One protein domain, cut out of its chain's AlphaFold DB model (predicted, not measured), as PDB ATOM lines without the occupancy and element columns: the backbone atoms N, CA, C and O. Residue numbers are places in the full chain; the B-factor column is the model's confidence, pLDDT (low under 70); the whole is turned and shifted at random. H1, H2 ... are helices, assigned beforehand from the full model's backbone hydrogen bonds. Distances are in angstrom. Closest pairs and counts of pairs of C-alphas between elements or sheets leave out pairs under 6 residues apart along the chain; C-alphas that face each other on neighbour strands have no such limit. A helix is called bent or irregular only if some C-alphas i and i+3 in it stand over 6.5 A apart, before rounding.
ATOM      1  N   ALA A   6      39.390  37.417 -28.979       79.00
ATOM      2  CA  ALA A   6      38.857  36.999 -27.681       79.00
ATOM      3  C   ALA A   6      37.402  37.458 -27.461       79.00
ATOM      4  O   ALA A   6      36.547  36.637 -27.125       79.00
ATOM      5  N   ASP A   7      37.092  38.723 -27.755       81.06
ATOM      6  CA  ASP A   7      35.741  39.283 -27.599       81.06
ATOM      7  C   ASP A   7      34.736  38.583 -28.530       81.06
ATOM      8  O   ASP A   7      33.599  38.285 -28.153       81.06
ATOM      9  N   GLN A   8      35.175  38.255 -29.751       82.81
ATOM     10  CA  GLN A   8      34.374  37.509 -30.725       82.81
ATOM     11  C   GLN A   8      34.167  36.040 -30.334       82.81
ATOM     12  O   GLN A   8      33.148  35.442 -30.680       82.81
ATOM     13  N   ALA A   9      35.127  35.427 -29.639       81.25
ATOM     14  CA  ALA A   9      34.983  34.066 -29.135       81.25
ATOM     15  C   ALA A   9      33.997  34.014 -27.957       81.25
ATOM     16  O   ALA A   9      33.161  33.114 -27.884       81.25
ATOM     17  N   GLU A  10      34.018  35.019 -27.081       81.19
ATOM     18  CA  GLU A  10      33.103  35.140 -25.938       81.19
ATOM     19  C   GLU A  10      31.659  35.450 -26.333       81.19
ATOM     20  O   GLU A  10      30.711  35.031 -25.656       81.19
ATOM     21  N   SER A  11      31.459  36.147 -27.453       83.25
ATOM     22  CA  SER A  11      30.120  36.377 -27.996       83.25
ATOM     23  C   SER A  11      29.463  35.093 -28.515       83.25
ATOM     24  O   SER A  11      28.243  35.055 -28.647       83.25
ATOM     25  N   ARG A  12      30.248  34.042 -28.799       84.06
ATOM     26  CA  ARG A  12      29.759  32.737 -29.282       84.06
ATOM     27  C   ARG A  12      29.442  31.751 -28.155       84.06
ATOM     28  O   ARG A  12      28.871  30.698 -28.422       84.06
ATOM     29  N   ILE A  13      29.800  32.077 -26.912       84.62
ATOM     30  CA  ILE A  13      29.480  31.252 -25.743       84.62
ATOM     31  C   ILE A  13      28.001  31.443 -25.396       84.62
ATOM     32  O   ILE A  13      27.528  32.573 -25.248       84.62
ATOM     33  N   TYR A  14      27.273  30.335 -25.228       82.75
ATOM     34  CA  TYR A  14      25.888  30.373 -24.762       82.75
ATOM     35  C   TYR A  14      25.788  31.031 -23.383       82.75
ATOM     36  O   TYR A  14      26.641  30.833 -22.521       82.75
ATOM     37  N   TYR A  15      24.707  31.777 -23.151       78.25
ATOM     38  CA  TYR A  15      24.532  32.601 -21.950       78.25
ATOM     39  C   TYR A  15      24.769  31.834 -20.636       78.25
ATOM     40  O   TYR A  15      25.509  32.299 -19.778       78.25
ATOM     41  N   TRP A  16      24.231  30.616 -20.519       77.00
ATOM     42  CA  TRP A  16      24.359  29.772 -19.323       77.00
ATOM     43  C   TRP A  16      25.769  29.192 -19.103       77.00
ATOM     44  O   TRP A  16      26.092  28.755 -18.004       77.00
ATOM     45  N   GLN A  17      26.623  29.189 -20.129       78.00
ATOM     46  CA  GLN A  17      28.006  28.703 -20.060       78.00
ATOM     47  C   GLN A  17      29.021  29.807 -19.730       78.00
ATOM     48  O   GLN A  17      30.187  29.505 -19.474       78.00
ATOM     49  N   ARG A  18      28.608  31.082 -19.712       73.75
ATOM     50  CA  ARG A  18      29.504  32.216 -19.418       73.75
ATOM     51  C   ARG A  18      30.015  32.244 -17.983       73.75
ATOM     52  O   ARG A  18      31.091  32.777 -17.738       73.75
ATOM     53  N   GLU A  19      29.277  31.654 -17.054       79.19
ATOM     54  CA  GLU A  19      29.660  31.599 -15.640       79.19
ATOM     55  C   GLU A  19      30.615  30.436 -15.326       79.19
ATOM     56  O   GLU A  19      31.082  30.315 -14.199       79.19
ATOM     57  N   MET A  20      30.946  29.581 -16.308       85.56
ATOM     58  CA  MET A  20      31.887  28.472 -16.128       85.56
ATOM     59  C   MET A  20      33.342  28.944 -16.324       85.56
ATOM     60  O   MET A  20      33.805  29.043 -17.467       85.56
ATOM     61  N   PRO A  21      34.126  29.171 -15.247       82.38
ATOM     62  CA  PRO A  21      35.433  29.830 -15.342       82.38
ATOM     63  C   PRO A  21      36.455  29.014 -16.143       82.38
ATOM     64  O   PRO A  21      37.288  29.573 -16.855       82.38
ATOM     65  N   HIS A  22      36.379  27.683 -16.071       85.06
ATOM     66  CA  HIS A  22      37.271  26.803 -16.821       85.06
ATOM     67  C   HIS A  22      36.986  26.855 -18.323       85.06
ATOM     68  O   HIS A  22      37.921  27.018 -19.101       85.06
ATOM     69  N   LEU A  23      35.718  26.773 -18.739       82.38
ATOM     70  CA  LEU A  23      35.339  26.789 -20.153       82.38
ATOM     71  C   LEU A  23      35.710  28.121 -20.813       82.38
ATOM     72  O   LEU A  23      36.319  28.123 -21.879       82.38
ATOM     73  N   VAL A  24      35.414  29.243 -20.151       83.12
ATOM     74  CA  VAL A  24      35.793  30.576 -20.638       83.12
ATOM     75  C   VAL A  24      37.311  30.678 -20.791       83.12
ATOM     76  O   VAL A  24      37.795  31.158 -21.814       83.12
ATOM     77  N   LYS A  25      38.084  30.158 -19.827       84.50
ATOM     78  CA  LYS A  25      39.547  30.112 -19.930       84.50
ATOM     79  C   LYS A  25      40.009  29.277 -21.128       84.50
ATOM     80  O   LYS A  25      40.851  29.747 -21.881       84.50
ATOM     81  N   TRP A  26      39.439  28.090 -21.346       84.88
ATOM     82  CA  TRP A  26      39.754  27.243 -22.504       84.88
ATOM     83  C   TRP A  26      39.452  27.936 -23.837       84.88
ATOM     84  O   TRP A  26      40.297  27.937 -24.731       84.88
ATOM     85  N   VAL A  27      38.286  28.574 -23.953       85.56
ATOM     86  CA  VAL A  27      37.873  29.293 -25.168       85.56
ATOM     87  C   VAL A  27      38.760  30.513 -25.430       85.56
ATOM     88  O   VAL A  27      39.021  30.815 -26.589       85.56
ATOM     89  N   ARG A  28      39.278  31.177 -24.388       84.12
ATOM     90  CA  ARG A  28      40.172  32.345 -24.507       84.12
ATOM     91  C   ARG A  28      41.616  32.012 -24.894       84.12
ATOM     92  O   ARG A  28      42.295  32.886 -25.432       84.12
ATOM     93  N   ILE A  29      42.100  30.788 -24.662       86.38
ATOM     94  CA  ILE A  29      43.505  30.420 -24.946       86.38
ATOM     95  C   ILE A  29      43.836  30.551 -26.440       86.38
ATOM     96  O   ILE A  29      44.857  31.134 -26.788       86.38
ATOM     97  N   LEU A  30      42.983  30.039 -27.333       83.56
ATOM     98  CA  LEU A  30      43.261  30.091 -28.774       83.56
ATOM     99  C   LEU A  30      43.217  31.526 -29.340       83.56
ATOM    100  O   LEU A  30      44.174  31.904 -30.013       83.56
ATOM    101  N   PRO A  31      42.182  32.347 -29.063       86.12
ATOM    102  CA  PRO A  31      42.135  33.733 -29.516       86.12
ATOM    103  C   PRO A  31      43.268  34.595 -28.961       86.12
ATOM    104  O   PRO A  31      43.884  35.324 -29.726       86.12
ATOM    105  N   SER A  32      43.602  34.469 -27.669       81.56
ATOM    106  CA  SER A  32      44.719  35.231 -27.082       81.56
ATOM    107  C   SER A  32      46.058  34.898 -27.748       81.56
ATOM    108  O   SER A  32      46.821  35.799 -28.087       81.56
ATOM    109  N   LEU A  33      46.310  33.619 -28.042       83.31
ATOM    110  CA  LEU A  33      47.514  33.191 -28.758       83.31
ATOM    111  C   LEU A  33      47.542  33.682 -30.221       83.31
ATOM    112  O   LEU A  33      48.609  34.014 -30.747       83.31
ATOM    113  N   LEU A  34      46.376  33.750 -30.870       83.31
ATOM    114  CA  LEU A  34      46.200  34.309 -32.215       83.31
ATOM    115  C   LEU A  34      46.444  35.825 -32.259       83.31
ATOM    116  O   LEU A  34      47.114  36.312 -33.176       83.31
ATOM    117  N   ASP A  35      45.922  36.565 -31.282       78.06
ATOM    118  CA  ASP A  35      46.040  38.022 -31.193       78.06
ATOM    119  C   ASP A  35      47.483  38.465 -30.905       78.06
ATOM    120  O   ASP A  35      48.020  39.327 -31.611       78.06
ATOM    121  N   GLU A  36      48.136  37.860 -29.908       77.44
ATOM    122  CA  GLU A  36      49.442  38.317 -29.417       77.44
ATOM    123  C   GLU A  36      50.603  37.952 -30.346       77.44
ATOM    124  O   GLU A  36      51.450  38.800 -30.643       77.44
ATOM    125  N   ASN A  37      50.643  36.704 -30.821       80.94
ATOM    126  CA  ASN A  37      51.815  36.171 -31.518       80.94
ATOM    127  C   ASN A  37      51.604  36.119 -33.028       80.94
ATOM    128  O   ASN A  37      52.392  36.689 -33.783       80.94
ATOM    129  N   PHE A  38      50.533  35.472 -33.488       85.50
ATOM    130  CA  PHE A  38      50.325  35.251 -34.919       85.50
ATOM    131  C   PHE A  38      49.994  36.538 -35.659       85.50
ATOM    132  O   PHE A  38      50.699  36.903 -36.596       85.50
ATOM    133  N   THR A  39      48.964  37.262 -35.221       85.00
ATOM    134  CA  THR A  39      48.515  38.463 -35.935       85.00
ATOM    135  C   THR A  39      49.596  39.541 -35.921       85.00
ATOM    136  O   THR A  39      49.834  40.193 -36.937       85.00
ATOM    137  N   ARG A  40      50.307  39.692 -34.796       83.00
ATOM    138  CA  ARG A  40      51.465  40.586 -34.702       83.00
ATOM    139  C   ARG A  40      52.564  40.190 -35.684       83.00
ATOM    140  O   ARG A  40      53.028  41.055 -36.420       83.00
ATOM    141  N   THR A  41      52.940  38.913 -35.728       85.12
ATOM    142  CA  THR A  41      53.977  38.419 -36.646       85.12
ATOM    143  C   THR A  41      53.560  38.605 -38.104       85.12
ATOM    144  O   THR A  41      54.352  39.086 -38.905       85.12
ATOM    145  N   CYS A  42      52.306  38.309 -38.459       87.31
ATOM    146  CA  CYS A  42      51.781  38.535 -39.807       87.31
ATOM    147  C   CYS A  42      51.801  40.019 -40.194       87.31
ATOM    148  O   CYS A  42      52.196  40.344 -41.311       87.31
ATOM    149  N   ARG A  43      51.424  40.926 -39.280       85.25
ATOM    150  CA  ARG A  43      51.523  42.376 -39.521       85.25
ATOM    151  C   ARG A  43      52.971  42.806 -39.728       85.25
ATOM    152  O   ARG A  43      53.247  43.483 -40.708       85.25
ATOM    153  N   GLN A  44      53.878  42.361 -38.859       84.25
ATOM    154  CA  GLN A  44      55.310  42.648 -38.980       84.25
ATOM    155  C   GLN A  44      55.873  42.156 -40.315       84.25
ATOM    156  O   GLN A  44      56.608  42.885 -40.974       84.25
ATOM    157  N   LEU A  45      55.494  40.947 -40.735       86.00
ATOM    158  CA  LEU A  45      55.915  40.359 -42.001       86.00
ATOM    159  C   LEU A  45      55.372  41.140 -43.203       86.00
ATOM    160  O   LEU A  45      56.099  41.337 -44.172       86.00
ATOM    161  N   ASN A  46      54.137  41.640 -43.119       86.50
ATOM    162  CA  ASN A  46      53.547  42.477 -44.161       86.50
ATOM    163  C   ASN A  46      54.236  43.851 -44.264       86.50
ATOM    164  O   ASN A  46      54.467  44.340 -45.363       86.50
ATOM    165  N   SER A  47      54.620  44.449 -43.132       86.88
ATOM    166  CA  SER A  47      55.335  45.734 -43.096       86.88
ATOM    167  C   SER A  47      56.836  45.621 -43.377       86.88
ATOM    168  O   SER A  47      57.508  46.636 -43.517       86.88
ATOM    169  N   LEU A  48      57.405  44.410 -43.429       87.12
ATOM    170  CA  LEU A  48      58.861  44.201 -43.429       87.12
ATOM    171  C   LEU A  48      59.566  44.866 -44.619       87.12
ATOM    172  O   LEU A  48      60.688  45.345 -44.482       87.12
TER     173      LEU A  48
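What this domain is: This is residues 6 to 48 of the 194 residues of an uncharacterized protein of Zymobacter palmae (UniProt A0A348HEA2). One long helix, H2, makes the long axis of the domain, and the short helix H1 packs on its first arm, H2a. The link of residues 11 to 20 loops from H1 to the beginning of H2, so that the chain folds back like a hook, while residues 36 to 48 stick out past this body. H2 is bent, yet it runs nearly straight, with its two arms at 9 degrees. The printed part has 43 residues with two named helices, H1 then H2, and no named strand; its class is all helix. It is only just loose, close to extended, with a radius of gyration of the C-alphas of 13.4 A, and it spans 44 by 16 by 8 A.

Where its parts are: H1 is residues 6 to 10, from C-alpha 6 at (38.857, 36.999, -27.681). H2 is residues 21 to 47, assigned as one helix by its hydrogen bonds, but bent: C-alphas 36 and 39 are 6.6 A apart. Its arm H2a, residues 21 to 36, is 21.6 A long and begins with C-alpha 21 at (35.433, 29.830, -15.342). H2a is irregular, with C-alphas 27 and 30 at 6.53 A, and has a kink of 35 degrees near residue 30. The arm H2b, residues 39 to 47, is 12.3 A long and ends with C-alpha 47 at (55.335, 45.734, -43.096).

How they stand to each other: H1 and H2a touch; their closest C-alphas, those of Ala 6 and Pro 31, are 5.0 A apart. H1 and H2b are apart. H2a and H2b stand at a shallow tilt of 9 degrees. In H1 and H2b every O i to N i+4 pair is within hydrogen-bond range; in H2a 10 of 12 are.

The domain as a whole: The two C-alphas farthest apart, those of Trp 16 and Leu 48, are 44.5 A apart. Residues 36 to 48, of which 36 to 47 belong to H2, stand free; the other 30 residues span 26 by 16 by 7 A. The link from H1 to H2, 10 residues, is short. The printed part has no cut. The mean pLDDT of the printed part is 82.9, and no printed residue is under 70.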